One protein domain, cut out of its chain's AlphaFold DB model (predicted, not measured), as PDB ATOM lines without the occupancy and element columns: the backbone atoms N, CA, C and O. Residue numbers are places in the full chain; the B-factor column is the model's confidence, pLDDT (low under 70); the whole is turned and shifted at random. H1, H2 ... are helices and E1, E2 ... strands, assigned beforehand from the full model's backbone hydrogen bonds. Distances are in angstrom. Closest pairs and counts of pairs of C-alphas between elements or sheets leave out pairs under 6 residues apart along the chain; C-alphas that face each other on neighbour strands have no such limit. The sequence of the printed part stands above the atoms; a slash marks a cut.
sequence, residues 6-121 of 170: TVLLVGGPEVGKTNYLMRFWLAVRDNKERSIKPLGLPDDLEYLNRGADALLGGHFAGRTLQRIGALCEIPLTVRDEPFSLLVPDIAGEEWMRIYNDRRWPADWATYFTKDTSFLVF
ATOM      1  N   THR A   6     177.325 255.560 286.410       85.00
ATOM      2  CA  THR A   6     178.193 255.035 285.354       85.00
ATOM      3  C   THR A   6     177.856 255.696 284.025       85.00
ATOM      4  O   THR A   6     176.684 255.872 283.699       85.00
ATOM      5  N   VAL A   7     178.865 256.051 283.233       87.88
ATOM      6  CA  VAL A   7     178.675 256.482 281.841       87.88
ATOM      7  C   VAL A   7     179.420 255.527 280.923       87.88
ATOM      8  O   VAL A   7     180.621 255.349 281.089       87.88
ATOM      9  N   LEU A   8     178.726 254.949 279.942       85.25
ATOM     10  CA  LEU A   8     179.318 254.078 278.932       85.25
ATOM     11  C   LEU A   8     179.461 254.816 277.594       85.25
ATOM     12  O   LEU A   8     178.480 255.350 277.070       85.25
ATOM     13  N   LEU A   9     180.663 254.822 277.007       84.69
ATOM     14  CA  LEU A   9     180.867 255.338 275.645       84.69
ATOM     15  C   LEU A   9     180.507 254.265 274.608       84.69
ATOM     16  O   LEU A   9     181.181 253.249 274.512       84.69
ATOM     17  N   VAL A  10     179.496 254.487 273.771       79.50
ATOM     18  CA  VAL A  10     179.049 253.493 272.776       79.50
ATOM     19  C   VAL A  10     179.155 254.052 271.366       79.50
ATOM     20  O   VAL A  10     178.995 255.244 271.143       79.50
ATOM     21  N   GLY A  11     179.443 253.198 270.392       75.88
ATOM     22  CA  GLY A  11     179.467 253.559 268.978       75.88
ATOM     23  C   GLY A  11     180.296 252.571 268.168       75.88
ATOM     24  O   GLY A  11     181.100 251.828 268.737       75.88
ATOM     25  N   GLY A  12     180.115 252.577 266.849       72.06
ATOM     26  CA  GLY A  12     180.801 251.665 265.932       72.06
ATOM     27  C   GLY A  12     182.332 251.805 265.921       72.06
ATOM     28  O   GLY A  12     182.910 252.642 266.633       72.06
ATOM     29  N   PRO A  13     183.035 250.986 265.126       71.25
ATOM     30  CA  PRO A  13     184.469 251.154 264.912       71.25
ATOM     31  C   PRO A  13     184.776 252.548 264.339       71.25
ATOM     32  O   PRO A  13     183.989 253.128 263.598       71.25
ATOM     33  N   GLU A  14     185.923 253.116 264.724       74.00
ATOM     34  CA  GLU A  14     186.466 254.365 264.152       74.00
ATOM     35  C   GLU A  14     185.585 255.628 264.261       74.00
ATOM     36  O   GLU A  14     185.843 256.640 263.604       74.00
ATOM     37  N   VAL A  15     184.587 255.626 265.150       79.00
ATOM     38  CA  VAL A  15     183.766 256.814 265.469       79.00
ATOM     39  C   VAL A  15     184.456 257.806 266.417       79.00
ATOM     40  O   VAL A  15     183.883 258.831 266.770       79.00
ATOM     41  N   GLY A  16     185.690 257.510 266.843       81.06
ATOM     42  CA  GLY A  16     186.516 258.422 267.639       81.06
ATOM     43  C   GLY A  16     186.473 258.232 269.158       81.06
ATOM     44  O   GLY A  16     187.060 259.057 269.853       81.06
ATOM     45  N   LYS A  17     185.860 257.154 269.680       83.88
ATOM     46  CA  LYS A  17     185.759 256.866 271.131       83.88
ATOM     47  C   LYS A  17     187.102 256.991 271.863       83.88
ATOM     48  O   LYS A  17     187.211 257.771 272.801       83.88
ATOM     49  N   THR A  18     188.136 256.299 271.381       83.44
ATOM     50  CA  THR A  18     189.487 256.326 271.969       83.44
ATOM     51  C   THR A  18     190.073 257.738 271.976       83.44
ATOM     52  O   THR A  18     190.561 258.202 272.996       83.44
ATOM     53  N   ASN A  19     189.959 258.488 270.876       85.50
ATOM     54  CA  ASN A  19     190.479 259.859 270.819       85.50
ATOM     55  C   ASN A  19     189.724 260.800 271.760       85.50
ATOM     56  O   ASN A  19     190.342 261.652 272.398       85.50
ATOM     57  N   TYR A  20     188.403 260.644 271.867       88.12
ATOM     58  CA  TYR A  20     187.613 261.379 272.845       88.12
ATOM     59  C   TYR A  20     188.066 261.056 274.269       88.12
ATOM     60  O   TYR A  20     188.314 261.982 275.033       88.12
ATOM     61  N   LEU A  21     188.242 259.773 274.600       88.56
ATOM     62  CA  LEU A  21     188.714 259.328 275.911       88.56
ATOM     63  C   LEU A  21     190.064 259.956 276.273       88.56
ATOM     64  O   LEU A  21     190.201 260.521 277.354       88.56
ATOM     65  N   MET A  22     191.035 259.932 275.360       89.56
ATOM     66  CA  MET A  22     192.361 260.511 275.609       89.56
ATOM     67  C   MET A  22     192.304 262.034 275.784       89.56
ATOM     68  O   MET A  22     192.952 262.585 276.673       89.56
ATOM     69  N   ARG A  23     191.478 262.734 274.989       89.69
ATOM     70  CA  ARG A  23     191.241 264.179 275.167       89.69
ATOM     71  C   ARG A  23     190.543 264.493 276.482       89.69
ATOM     72  O   ARG A  23     190.873 265.484 277.127       89.69
ATOM     73  N   PHE A  24     189.574 263.669 276.863       90.75
ATOM     74  CA  PHE A  24     188.873 263.794 278.129       90.75
ATOM     75  C   PHE A  24     189.847 263.614 279.293       90.75
ATOM     76  O   PHE A  24     189.894 264.474 280.169       90.75
ATOM     77  N   TRP A  25     190.676 262.568 279.255       91.44
ATOM     78  CA  TRP A  25     191.695 262.303 280.266       91.44
ATOM     79  C   TRP A  25     192.655 263.482 280.439       91.44
ATOM     80  O   TRP A  25     192.825 263.960 281.558       91.44
ATOM     81  N   LEU A  26     193.196 264.020 279.340       90.50
ATOM     82  CA  LEU A  26     194.014 265.241 279.353       90.50
ATOM     83  C   LEU A  26     193.296 266.408 280.050       90.50
ATOM     84  O   LEU A  26     193.865 267.080 280.907       90.50
ATOM     85  N   ALA A  27     192.024 266.632 279.715       89.69
ATOM     86  CA  ALA A  27     191.256 267.752 280.250       89.69
ATOM     87  C   ALA A  27     190.978 267.644 281.758       89.69
ATOM     88  O   ALA A  27     190.921 268.677 282.433       89.69
ATOM     89  N   VAL A  28     190.782 266.430 282.285       89.88
ATOM     90  CA  VAL A  28     190.465 266.213 283.710       89.88
ATOM     91  C   VAL A  28     191.707 266.011 284.573       89.88
ATOM     92  O   VAL A  28     191.735 266.496 285.703       89.88
ATOM     93  N   ARG A  29     192.751 265.346 284.065       87.38
ATOM     94  CA  ARG A  29     193.993 265.081 284.807       87.38
ATOM     95  C   ARG A  29     194.723 266.371 285.169       87.38
ATOM     96  O   ARG A  29     195.205 266.511 286.292       87.38
ATOM     97  N   ASP A  30     194.775 267.310 284.229       80.56
ATOM     98  CA  ASP A  30     195.652 268.477 284.329       80.56
ATOM     99  C   ASP A  30     194.966 269.681 285.008       80.56
ATOM    100  O   ASP A  30     195.611 270.697 285.267       80.56
ATOM    101  N   ASN A  31     193.666 269.598 285.333       72.06
ATOM    102  CA  ASN A  31     192.910 270.741 285.853       72.06
ATOM    103  C   ASN A  31     191.971 270.392 287.023       72.06
ATOM    104  O   ASN A  31     190.797 270.065 286.849       72.06
ATOM    105  N   LYS A  32     192.490 270.563 288.245       67.44
ATOM    106  CA  LYS A  32     191.803 270.257 289.512       67.44
ATOM    107  C   LYS A  32     190.754 271.289 289.948       67.44
ATOM    108  O   LYS A  32     190.088 271.067 290.960       67.44
ATOM    109  N   GLU A  33     190.584 272.400 289.234       69.62
ATOM    110  CA  GLU A  33     189.600 273.443 289.581       69.62
ATOM    111  C   GLU A  33     188.249 273.258 288.876       69.62
ATOM    112  O   GLU A  33     187.287 273.967 289.160       69.62
ATOM    113  N   ARG A  34     188.136 272.274 287.978       76.50
ATOM    114  CA  ARG A  34     186.909 272.016 287.213       76.50
ATOM    115  C   ARG A  34     185.852 271.271 288.022       76.50
ATOM    116  O   ARG A  34     186.138 270.612 289.013       76.50
ATOM    117  N   SER A  35     184.609 271.334 287.550       85.00
ATOM    118  CA  SER A  35     183.476 270.596 288.126       85.00
ATOM    119  C   SER A  35     183.594 269.074 287.996       85.00
ATOM    120  O   SER A  35     182.869 268.370 288.693       85.00
ATOM    121  N   ILE A  36     184.479 268.588 287.118       89.50
ATOM    122  CA  ILE A  36     184.812 267.177 286.914       89.50
ATOM    123  C   ILE A  36     186.298 267.009 287.219       89.50
ATOM    124  O   ILE A  36     187.124 267.707 286.625       89.50
ATOM    125  N   LYS A  37     186.630 266.096 288.131       89.81
ATOM    126  CA  LYS A  37     187.998 265.839 288.599       89.81
ATOM    127  C   LYS A  37     188.251 264.333 288.704       89.81
ATOM    128  O   LYS A  37     187.292 263.597 288.915       89.81
ATOM    129  N   PRO A  38     189.500 263.857 288.609       90.31
ATOM    130  CA  PRO A  38     189.828 262.467 288.910       90.31
ATOM    131  C   PRO A  38     189.567 262.136 290.386       90.31
ATOM    132  O   PRO A  38     189.980 262.888 291.272       90.31
ATOM    133  N   LEU A  39     188.927 260.996 290.647       90.75
ATOM    134  CA  LEU A  39     188.775 260.406 291.979       90.75
ATOM    135  C   LEU A  39     189.814 259.291 292.145       90.75
ATOM    136  O   LEU A  39     189.495 258.107 292.134       90.75
ATOM    137  N   GLY A  40     191.085 259.679 292.247       88.62
ATOM    138  CA  GLY A  40     192.209 258.740 292.247       88.62
ATOM    139  C   GLY A  40     192.774 258.476 290.850       88.62
ATOM    140  O   GLY A  40     192.572 259.266 289.926       88.62
ATOM    141  N   LEU A  41     193.556 257.402 290.728       89.62
ATOM    142  CA  LEU A  41     194.193 257.000 289.476       89.62
ATOM    143  C   LEU A  41     193.385 255.872 288.814       89.62
ATOM    144  O   LEU A  41     192.992 254.947 289.519       89.62
ATOM    145  N   PRO A  42     193.158 255.933 287.490       89.81
ATOM    146  CA  PRO A  42     192.646 254.805 286.714       89.81
ATOM    147  C   PRO A  42     193.582 253.594 286.787       89.81
ATOM    148  O   PRO A  42     194.803 253.769 286.771       89.81
ATOM    149  N   ASP A  43     193.029 252.383 286.755       87.25
ATOM    150  CA  ASP A  43     193.831 251.153 286.661       87.25
ATOM    151  C   ASP A  43     194.603 251.092 285.328       87.25
ATOM    152  O   ASP A  43     195.771 250.709 285.281       87.25
ATOM    153  N   ASP A  44     193.991 251.585 284.248       86.94
ATOM    154  CA  ASP A  44     194.582 251.678 282.906       86.94
ATOM    155  C   ASP A  44     195.376 252.980 282.669       86.94
ATOM    156  O   ASP A  44     195.450 253.493 281.546       86.94
ATOM    157  N   LEU A  45     195.984 253.552 283.714       89.56
ATOM    158  CA  LEU A  45     196.692 254.837 283.636       89.56
ATOM    159  C   LEU A  45     197.770 254.873 282.539       89.56
ATOM    160  O   LEU A  45     197.917 255.890 281.859       89.56
ATOM    161  N   GLU A  46     198.525 253.788 282.351       88.38
ATOM    162  CA  GLU A  46     199.566 253.717 281.317       88.38
ATOM    163  C   GLU A  46     198.967 253.819 279.907       88.38
ATOM    164  O   GLU A  46     199.477 254.561 279.066       88.38
ATOM    165  N   TYR A  47     197.860 253.118 279.657       86.25
ATOM    166  CA  TYR A  47     197.139 253.181 278.388       86.25
ATOM    167  C   TYR A  47     196.613 254.595 278.120       86.25
ATOM    168  O   TYR A  47     196.840 255.141 277.035       86.25
ATOM    169  N   LEU A  48     195.999 255.220 279.128       89.00
ATOM    170  CA  LEU A  48     195.491 256.587 279.030       89.00
ATOM    171  C   LEU A  48     196.608 257.604 278.778       89.00
ATOM    172  O   LEU A  48     196.465 258.489 277.934       89.00
ATOM    173  N   ASN A  49     197.739 257.478 279.472       90.50
ATOM    174  CA  ASN A  49     198.874 258.383 279.293       90.50
ATOM    175  C   ASN A  49     199.535 258.198 277.924       90.50
ATOM    176  O   ASN A  49     199.774 259.186 277.239       90.50
ATOM    177  N   ARG A  50     199.735 256.959 277.463       88.94
ATOM    178  CA  ARG A  50     200.275 256.697 276.121       88.94
ATOM    179  C   ARG A  50     199.397 257.275 275.013       88.94
ATOM    180  O   ARG A  50     199.911 257.842 274.052       88.94
ATOM    181  N   GLY A  51     198.078 257.116 275.119       87.69
ATOM    182  CA  GLY A  51     197.148 257.685 274.146       87.69
ATOM    183  C   GLY A  51     197.103 259.215 274.208       87.69
ATOM    184  O   GLY A  51     197.037 259.870 273.167       87.69
ATOM    185  N   ALA A  52     197.195 259.791 275.406       89.69
ATOM    186  CA  ALA A  52     197.311 261.230 275.611       89.69
ATOM    187  C   ALA A  52     198.598 261.809 274.994       89.69
ATOM    188  O   ALA A  52     198.530 262.816 274.292       89.69
ATOM    189  N   ASP A  53     199.742 261.150 275.180       90.56
ATOM    190  CA  ASP A  53     201.027 261.574 274.612       90.56
ATOM    191  C   ASP A  53     201.009 261.522 273.080       90.56
ATOM    192  O   ASP A  53     201.470 262.455 272.420       90.56
ATOM    193  N   ALA A  54     200.400 260.480 272.498       87.19
ATOM    194  CA  ALA A  54     200.199 260.395 271.052       87.19
ATOM    195  C   ALA A  54     199.387 261.592 270.525       87.19
ATOM    196  O   ALA A  54     199.794 262.225 269.549       87.19
ATOM    197  N   LEU A  55     198.288 261.949 271.205       88.75
ATOM    198  CA  LEU A  55     197.475 263.113 270.842       88.75
ATOM    199  C   LEU A  55     198.244 264.432 270.949       88.75
ATOM    200  O   LEU A  55     198.121 265.273 270.058       88.75
ATOM    201  N   LEU A  56     199.019 264.626 272.020       88.00
ATOM    202  CA  LEU A  56     199.845 265.824 272.205       88.00
ATOM    203  C   LEU A  56     200.947 265.927 271.140       88.00
ATOM    204  O   LEU A  56     201.278 267.029 270.712       88.00
ATOM    205  N   GLY A  57     201.455 264.790 270.656       89.25
ATOM    206  CA  GLY A  57     202.366 264.704 269.512       89.25
ATOM    207  C   GLY A  57     201.707 264.920 268.142       89.25
ATOM    208  O   GLY A  57     202.397 264.873 267.128       89.25
ATOM    209  N   GLY A  58     200.391 265.154 268.079       85.75
ATOM    210  CA  GLY A  58     199.656 265.345 266.824       85.75
ATOM    211  C   GLY A  58     199.295 264.044 266.099       85.75
ATOM    212  O   GLY A  58     198.904 264.077 264.931       85.75
ATOM    213  N   HIS A  59     199.398 262.901 266.772       82.56
ATOM    214  CA  HIS A  59     199.038 261.595 266.235       82.56
ATOM    215  C   HIS A  59     197.694 261.126 266.788       82.56
ATOM    216  O   HIS A  59     197.318 261.428 267.918       82.56
ATOM    217  N   PHE A  60     196.956 260.350 265.995       75.38
ATOM    218  CA  PHE A  60     195.792 259.638 266.512       75.38
ATOM    219  C   PHE A  60     196.230 258.647 267.593       75.38
ATOM    220  O   PHE A  60     197.266 257.992 267.450       75.38
ATOM    221  N   ALA A  61     195.416 258.494 268.641       68.94
ATOM    222  CA  ALA A  61     195.587 257.376 269.557       68.94
ATOM    223  C   ALA A  61     195.486 256.081 268.731       68.94
ATOM    224  O   ALA A  61     194.487 255.869 268.037       68.94
ATOM    225  N   GLY A  62     196.561 255.284 268.715       61.59
ATOM    226  CA  GLY A  62     196.643 254.067 267.904       61.59
ATOM    227  C   GLY A  62     195.511 253.085 268.221       61.59
ATOM    228  O   GLY A  62     194.873 253.182 269.268       61.59
ATOM    229  N   ARG A  63     195.258 252.124 267.319       56.16
ATOM    230  CA  ARG A  63     194.295 251.045 267.591       56.16
ATOM    231  C   ARG A  63     194.679 250.335 268.888       56.16
ATOM    232  O   ARG A  63     195.842 249.977 269.083       56.16
ATOM    233  N   THR A  64     193.703 250.152 269.766       54.28
ATOM    234  CA  THR A  64     193.915 249.552 271.077       54.28
ATOM    235  C   THR A  64     194.316 248.092 270.926       54.28
ATOM    236  O   THR A  64     193.577 247.281 270.381       54.28
ATOM    237  N   LEU A  65     195.524 247.774 271.394       48.81
ATOM    238  CA  LEU A  65     196.061 246.410 271.470       48.81
ATOM    239  C   LEU A  65     195.751 245.744 272.826       48.81
ATOM    240  O   LEU A  65     196.212 244.631 273.077       48.81
ATOM    241  N   GLN A  66     195.052 246.443 273.733       50.28
ATOM    242  CA  GLN A  66     194.713 245.905 275.051       50.28
ATOM    243  C   GLN A  66     193.767 244.706 274.936       50.28
ATOM    244  O   GLN A  66     193.023 244.548 273.969       50.28
ATOM    245  N   ARG A  67     193.872 243.836 275.945       48.66
ATOM    246  CA  ARG A  67     193.185 242.550 276.058       48.66
ATOM    247  C   ARG A  67     191.715 242.655 275.654       48.66
ATOM    248  O   ARG A  67     190.975 243.485 276.171       48.66
ATOM    249  N   ILE A  68     191.328 241.738 274.774       44.66
ATOM    250  CA  ILE A  68     189.955 241.409 274.391       44.66
ATOM    251  C   ILE A  68     189.048 241.500 275.632       44.66
ATOM    252  O   ILE A  68     189.197 240.706 276.558       44.66
ATOM    253  N   GLY A  69     188.148 242.488 275.662       50.62
ATOM    254  CA  GLY A  69     187.123 242.628 276.703       50.62
ATOM    255  C   GLY A  69     187.420 243.579 277.872       50.62
ATOM    256  O   GLY A  69     186.584 243.653 278.772       50.62
ATOM    257  N   ALA A  70     188.537 244.316 277.884       64.62
ATOM    258  CA  ALA A  70     188.829 245.274 278.956       64.62
ATOM    259  C   ALA A  70     188.022 246.581 278.799       64.62
ATOM    260  O   ALA A  70     188.124 247.283 277.794       64.62
ATOM    261  N   LEU A  71     187.202 246.904 279.799       75.62
ATOM    262  CA  LEU A  71     186.631 248.239 279.964       75.62
ATOM    263  C   LEU A  71     187.694 249.122 280.611       75.62
ATOM    264  O   LEU A  71     188.179 248.783 281.685       75.62
ATOM    265  N   CYS A  72     188.029 250.249 279.987       81.44
ATOM    266  CA  CYS A  72     188.851 251.255 280.651       81.44
ATOM    267  C   CYS A  72     187.957 252.059 281.602       81.44
ATOM    268  O   CYS A  72     187.008 252.714 281.154       81.44
ATOM    269  N   GLU A  73     188.250 251.987 282.899       87.25
ATOM    270  CA  GLU A  73     187.547 252.716 283.953       87.25
ATOM    271  C   GLU A  73     188.333 253.954 284.392       87.25
ATOM    272  O   GLU A  73     189.484 253.861 284.821       87.25
ATOM    273  N   ILE A  74     187.696 255.125 284.329       90.44
ATOM    274  CA  ILE A  74     188.221 256.366 284.906       90.44
ATOM    275  C   ILE A  74     187.335 256.763 286.091       90.44
ATOM    276  O   ILE A  74     186.203 257.218 285.872       90.44
ATOM    277  N   PRO A  75     187.833 256.656 287.337       91.81
ATOM    278  CA  PRO A  75     187.114 257.140 288.503       91.81
ATOM    279  C   PRO A  75     187.158 258.672 288.551       91.81
ATOM    280  O   PRO A  75     188.208 259.308 288.408       91.81
ATOM    281  N   LEU A  76     185.997 259.283 288.755       91.88
ATOM    282  CA  LEU A  76     185.783 260.723 288.699       91.88
ATOM    283  C   LEU A  76     184.976 261.217 289.900       91.88
ATOM    284  O   LEU A  76     184.229 260.488 290.549       91.88
ATOM    285  N   THR A  77     185.081 262.514 290.138       90.50
ATOM    286  CA  THR A  77     184.205 263.288 291.002       90.50
ATOM    287  C   THR A  77     183.559 264.388 290.171       90.50
ATOM    288  O   THR A  77     184.263 265.191 289.555       90.50
ATOM    289  N   VAL A  78     182.228 264.440 290.155       89.06
ATOM    290  CA  VAL A  78     181.438 265.479 289.483       89.06
ATOM    291  C   VAL A  78     180.644 266.228 290.541       89.06
ATOM    292  O   VAL A  78     179.745 265.650 291.140       89.06
ATOM    293  N   ARG A  79     180.956 267.511 290.772       86.62
ATOM    294  CA  ARG A  79     180.336 268.310 291.856       86.62
ATOM    295  C   ARG A  79     180.344 267.568 293.208       86.62
ATOM    296  O   ARG A  79     179.321 267.489 293.875       86.62
ATOM    297  N   ASP A  80     181.491 266.987 293.551       84.19
ATOM    298  CA  ASP A  80     181.724 266.216 294.782       84.19
ATOM    299  C   ASP A  80     180.981 264.865 294.890       84.19
ATOM    300  O   ASP A  80     181.138 264.154 295.879       84.19
ATOM    301  N   GLU A  81     180.268 264.435 293.842       87.81
ATOM    302  CA  GLU A  81     179.681 263.092 293.751       87.81
ATOM    303  C   GLU A  81     180.594 262.123 292.974       87.81
ATOM    304  O   GLU A  81     181.153 262.508 291.941       87.81
ATOM    305  N   PRO A  82     180.749 260.859 293.416       88.75
ATOM    306  CA  PRO A  82     181.553 259.863 292.716       88.75
ATOM    307  C   PRO A  82     180.872 259.376 291.428       88.75
ATOM    308  O   PRO A  82     179.684 259.044 291.410       88.75
ATOM    309  N   PHE A  83     181.654 259.289 290.357       89.81
ATOM    310  CA  PHE A  83     181.247 258.802 289.042       89.81
ATOM    311  C   PHE A  83     182.309 257.867 288.469       89.81
ATOM    312  O   PHE A  83     183.498 258.043 288.723       89.81
ATOM    313  N   SER A  84     181.879 256.919 287.643       87.69
ATOM    314  CA  SER A  84     182.772 256.084 286.847       87.69
ATOM    315  C   SER A  84     182.482 256.288 285.363       87.69
ATOM    316  O   SER A  84     181.341 256.155 284.907       87.69
ATOM    317  N   LEU A  85     183.508 256.674 284.605       87.44
ATOM    318  CA  LEU A  85     183.447 256.684 283.150       87.44
ATOM    319  C   LEU A  85     184.037 255.374 282.642       87.44
ATOM    320  O   LEU A  85     185.227 255.125 282.818       87.44
ATOM    321  N   LEU A  86     183.206 254.580 281.975       82.94
ATOM    322  CA  LEU A  86     183.591 253.309 281.392       82.94
ATOM    323  C   LEU A  86     183.640 253.423 279.877       82.94
ATOM    324  O   LEU A  86     182.686 253.852 279.217       82.94
ATOM    325  N   VAL A  87     184.759 252.994 279.310       76.12
ATOM    326  CA  VAL A  87     184.935 252.955 277.863       76.12
ATOM    327  C   VAL A  87     185.105 251.514 277.414       76.12
ATOM    328  O   VAL A  87     186.124 250.901 277.729       76.12
ATOM    329  N   PRO A  88     184.137 250.966 276.664       69.19
ATOM    330  CA  PRO A  88     184.301 249.686 276.011       69.19
ATOM    331  C   PRO A  88     185.267 249.866 274.848       69.19
ATOM    332  O   PRO A  88     184.922 250.437 273.807       69.19
ATOM    333  N   ASP A  89     186.485 249.377 275.037       66.88
ATOM    334  CA  ASP A  89     187.489 249.339 273.987       66.88
ATOM    335  C   ASP A  89     187.605 247.919 273.442       66.88
ATOM    336  O   ASP A  89     188.447 247.117 273.839       66.88
ATOM    337  N   ILE A  90     186.657 247.584 272.567       65.19
ATOM    338  CA  ILE A  90     186.578 246.269 271.947       65.19
ATOM    339  C   ILE A  90     186.957 246.347 270.463       65.19
ATOM    340  O   ILE A  90     186.509 247.246 269.744       65.19
ATOM    341  N   ALA A  91     187.715 245.353 269.994       62.88
ATOM    342  CA  ALA A  91     187.944 245.089 268.578       62.88
ATOM    343  C   ALA A  91     186.632 244.877 267.794       62.88
ATOM    344  O   ALA A  91     185.638 244.381 268.324       62.88
ATOM    345  N   GLY A  92     186.635 245.226 266.502       59.56
ATOM    346  CA  GLY A  92     185.458 245.106 265.627       59.56
ATOM    347  C   GLY A  92     184.926 243.675 265.486       59.56
ATOM    348  O   GLY A  92     183.717 243.471 265.473       59.56
ATOM    349  N   GLU A  93     185.815 242.681 265.464       63.97
ATOM    350  CA  GLU A  93     185.475 241.248 265.384       63.97
ATOM    351  C   GLU A  93     184.629 240.780 266.578       63.97
ATOM    352  O   GLU A  93     183.705 239.980 266.453       63.97
ATOM    353  N   GLU A  94     184.915 241.324 267.754       67.38
ATOM    354  CA  GLU A  94     184.226 240.990 268.991       67.38
ATOM    355  C   GLU A  94     182.855 241.681 269.071       67.38
ATOM    356  O   GLU A  94     181.893 241.078 269.539       67.38
ATOM    357  N   TRP A  95     182.714 242.890 268.512       69.75
ATOM    358  CA  TRP A  95     181.395 243.501 268.299       69.75
ATOM    359  C   TRP A  95     180.510 242.645 267.391       69.75
ATOM    360  O   TRP A  95     179.329 242.469 267.691       69.75
ATOM    361  N   MET A  96     181.077 242.070 266.324       65.56
ATOM    362  CA  MET A  96     180.352 241.146 265.447       65.56
ATOM    363  C   MET A  96     179.921 239.883 266.188       65.56
ATOM    364  O   MET A  96     178.792 239.429 266.011       65.56
ATOM    365  N   ARG A  97     180.777 239.341 267.061       71.06
ATOM    366  CA  ARG A  97     180.416 238.201 267.911       71.06
ATOM    367  C   ARG A  97     179.272 238.540 268.865       71.06
ATOM    368  O   ARG A  97     178.284 237.816 268.886       71.06
ATOM    369  N   ILE A  98     179.360 239.658 269.592       72.31
ATOM    370  CA  ILE A  98     178.298 240.120 270.508       72.31
ATOM    371  C   ILE A  98     176.973 240.298 269.758       72.31
ATOM    372  O   ILE A  98     175.919 239.900 270.256       72.31
ATOM    373  N   TYR A  99     177.030 240.870 268.553       70.00
ATOM    374  CA  TYR A  99     175.872 241.055 267.684       70.00
ATOM    375  C   TYR A  99     175.257 239.717 267.238       70.00
ATOM    376  O   TYR A  99     174.058 239.504 267.423       70.00
ATOM    377  N   ASN A 100     176.071 238.806 266.695       68.88
ATOM    378  CA  ASN A 100     175.618 237.518 266.163       68.88
ATOM    379  C   ASN A 100     175.074 236.597 267.260       68.88
ATOM    380  O   ASN A 100     174.003 236.010 267.107       68.88
ATOM    381  N   ASP A 101     175.782 236.510 268.385       76.25
ATOM    382  CA  ASP A 101     175.431 235.618 269.490       76.25
ATOM    383  C   ASP A 101     174.354 236.217 270.404       76.25
ATOM    384  O   ASP A 101     173.821 235.518 271.268       76.25
ATOM    385  N   ARG A 102     174.047 237.515 270.242       71.00
ATOM    386  CA  ARG A 102     173.177 238.311 271.129       71.00
ATOM    387  C   ARG A 102     173.553 238.167 272.602       71.00
ATOM    388  O   ARG A 102     172.697 238.107 273.485       71.00
ATOM    389  N   ARG A 103     174.853 238.070 272.869       73.06
ATOM    390  CA  ARG A 103     175.425 237.852 274.199       73.06
ATOM    391  C   ARG A 103     176.610 238.778 274.382       73.06
ATOM    392  O   ARG A 103     177.503 238.810 273.545       73.06
ATOM    393  N   TRP A 104     176.635 239.499 275.496       74.81
ATOM    394  CA  TRP A 104     177.817 240.234 275.941       74.81
ATOM    395  C   TRP A 104     178.558 239.451 277.037       74.81
ATOM    396  O   TRP A 104     177.963 238.560 277.657       74.81
ATOM    397  N   PRO A 105     179.839 239.764 277.307       75.56
ATOM    398  CA  PRO A 105     180.582 239.146 278.405       75.56
ATOM    399  C   PRO A 105     179.836 239.291 279.738       75.56
ATOM    400  O   PRO A 105     179.367 240.377 280.052       75.56
ATOM    401  N   ALA A 106     179.718 238.225 280.535       75.06
ATOM    402  CA  ALA A 106     178.888 238.234 281.749       75.06
ATOM    403  C   ALA A 106     179.243 239.376 282.718       75.06
ATOM    404  O   ALA A 106     178.352 240.020 283.274       75.06
ATOM    405  N   ASP A 107     180.531 239.692 282.835       73.75
ATOM    406  CA  ASP A 107     181.036 240.767 283.690       73.75
ATOM    407  C   ASP A 107     180.510 242.143 283.259       73.75
ATOM    408  O   ASP A 107     180.349 243.036 284.091       73.75
ATOM    409  N   TRP A 108     180.132 242.307 281.986       76.62
ATOM    410  CA  TRP A 108     179.554 243.549 281.487       76.62
ATOM    411  C   TRP A 108     178.189 243.862 282.096       76.62
ATOM    412  O   TRP A 108     177.852 245.029 282.288       76.62
ATOM    413  N   ALA A 109     177.414 242.828 282.444       79.12
ATOM    414  CA  ALA A 109     176.103 242.988 283.067       79.12
ATOM    415  C   ALA A 109     176.178 243.814 284.359       79.12
ATOM    416  O   ALA A 109     175.235 244.526 284.693       79.12
ATOM    417  N   THR A 110     177.317 243.766 285.054       79.38
ATOM    418  CA  THR A 110     177.530 244.513 286.298       79.38
ATOM    419  C   THR A 110     177.572 246.029 286.097       79.38
ATOM    420  O   THR A 110     177.264 246.767 287.029       79.38
ATOM    421  N   TYR A 111     177.866 246.496 284.880       75.75
ATOM    422  CA  TYR A 111     177.907 247.918 284.534       75.75
ATOM    423  C   TYR A 111     176.594 248.440 283.949       75.75
ATOM    424  O   TYR A 111     176.442 249.649 283.787       75.75
ATOM    425  N   PHE A 112     175.636 247.566 283.631       79.00
ATOM    426  CA  PHE A 112     174.316 247.942 283.125       79.00
ATOM    427  C   PHE A 112     173.307 247.988 284.270       79.00
ATOM    428  O   PHE A 112     172.537 247.058 284.503       79.00
ATOM    429  N   THR A 113     173.316 249.096 285.003       83.06
ATOM    430  CA  THR A 113     172.398 249.345 286.116       83.06
ATOM    431  C   THR A 113     171.414 250.459 285.761       83.06
ATOM    432  O   THR A 113     171.556 251.137 284.744       83.06
ATOM    433  N   LYS A 114     170.424 250.703 286.627       84.00
ATOM    434  CA  LYS A 114     169.514 251.857 286.499       84.00
ATOM    435  C   LYS A 114     170.236 253.217 286.520       84.00
ATOM    436  O   LYS A 114     169.674 254.204 286.065       84.00
ATOM    437  N   ASP A 115     171.457 253.256 287.058       86.69
ATOM    438  CA  ASP A 115     172.276 254.459 287.214       86.69
ATOM    439  C   ASP A 115     173.329 254.586 286.090       86.69
ATOM    440  O   ASP A 115     174.252 255.403 286.170       86.69
ATOM    441  N   THR A 116     173.187 253.778 285.031       86.81
ATOM    442  CA  THR A 116     174.054 253.778 283.850       86.81
ATOM    443  C   THR A 116     173.474 254.661 282.750       86.81
ATOM    444  O   THR A 116     172.352 254.466 282.288       86.81
ATOM    445  N   SER A 117     174.264 255.628 282.299       88.38
ATOM    446  CA  SER A 117     173.973 256.483 281.147       88.38
ATOM    447  C   SER A 117     174.857 256.114 279.958       88.38
ATOM    448  O   SER A 117     175.962 255.604 280.124       88.38
ATOM    449  N   PHE A 118     174.394 256.415 278.747       86.62
ATOM    450  CA  PHE A 118     175.114 256.114 277.511       86.62
ATOM    451  C   PHE A 118     175.485 257.402 276.779       86.62
ATOM    452  O   PHE A 118     174.630 258.256 276.551       86.62
ATOM    453  N   LEU A 119     176.745 257.522 276.366       87.56
ATOM    454  CA  LEU A 119     177.198 258.559 275.445       87.56
ATOM    455  C   LEU A 119     177.498 257.915 274.091       87.56
ATOM    456  O   LEU A 119     178.474 257.180 273.940       87.56
ATOM    457  N   VAL A 120     176.632 258.180 273.113       85.38
ATOM    458  CA  VAL A 120     176.677 257.537 271.796       85.38
ATOM    459  C   VAL A 120     177.475 258.385 270.805       85.38
ATOM    460  O   VAL A 120     177.181 259.560 270.595       85.38
ATOM    461  N   PHE A 121     178.464 257.770 270.162       82.19
ATOM    462  CA  PHE A 121     179.307 258.367 269.132       82.19
ATOM    463  C   PHE A 121     178.847 257.907 267.760       82.19
ATOM    464  O   PHE A 121     178.856 256.714 267.447       82.19
TER     465      PHE A 121
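This is residues 6 to 121 of the 170 residues of an uncharacterized protein of Microvirga tunisiensis (UniProt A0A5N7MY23). A strongly twisted sheet of five strands forms a wall, with helix H1 lying along its strands over one face and H2 packed crosswise on H1. Along the chain H3 and H4 follow E4 and come before E5, and residues 96 to 103, of which 96 to 101 belong to H3, stick out from the body. The printed part has 116 residues, with four named helices and five named strands in the order E1 H1 E2 H2 E3 E4 H3 H4 E5. The sheet is mixed, in the order E2 E3 E4 E1 E5, and the class is mixed, helices and strands. The whole is compact, with a radius of gyration of the C-alphas of 14.4 A and spans of 45 by 36 by 22 A.

E1, residues 6 to 10, begins at C-alpha 6 at (178.193, 255.035, 285.354). H1 is residues 17 to 29, 18.0 A long, E2 residues 36 to 38, and H2 residues 45 to 56, 16.2 A. E3, residues 71 to 78, measures 20.4 A and E4, residues 81 to 88, 22.7 A. H3 is residues 92 to 101, 14.3 A, with C-alpha 101 at (175.431, 235.618, 269.490), and H4 is residues 106 to 111. E5, residues 116 to 120, ends at C-alpha 120 at (176.677, 257.537, 271.796).

E2 and E5 are the edge strands. E1 is parallel to E5, with N 8 and O 117 2.8 A apart, and to E4, with N 86 and O 7 2.8 A apart. E3 and E4 form an antiparallel hairpin, with N 76 and O 83 2.8 A apart. E2 and E3 are antiparallel, with N 77 and O 37 2.7 A apart. E1, H1, E2 and E4, H3 H4, E5 are split strand-helix-strand units, each with two strands of the sheet that are not neighbours and helices between them along the chain; E3 and E4 are between E1 and E2 in the sheet, E1 is between E4 and E5, and both crossovers are right-handed. H1 is on one face of the sheet, in two layers, helix over sheet, at a height over the sheet of 8.8 A; it runs along the strands, at 19 degrees to E4 on the local plane. H1 and H2 touch, about perpendicular at 82 degrees, closest at the C-alphas of Met 22 and Ala 52, 5.0 A apart. H2 only grazes the sheet with residues 45 to 48, and H4 only grazes it with residues 108 to 111. H3 is not on the sheet and is apart from H4. Every O i to N i+4 pair is within hydrogen-bond range in H1, H2 and H3; H4 has 0 of 2, but 3 of 3 O i to N i+3 pairs.

The C-alphas farthest apart, of Glu 33 and Asp 101, are 45.1 A apart. The printed part has no cut. The link from H2 to E3, residues 57 to 70, is long. The mean pLDDT of the printed part is 79.7; residues 32 to 33, 61 to 70, 88 to 96 and 100 are under 70.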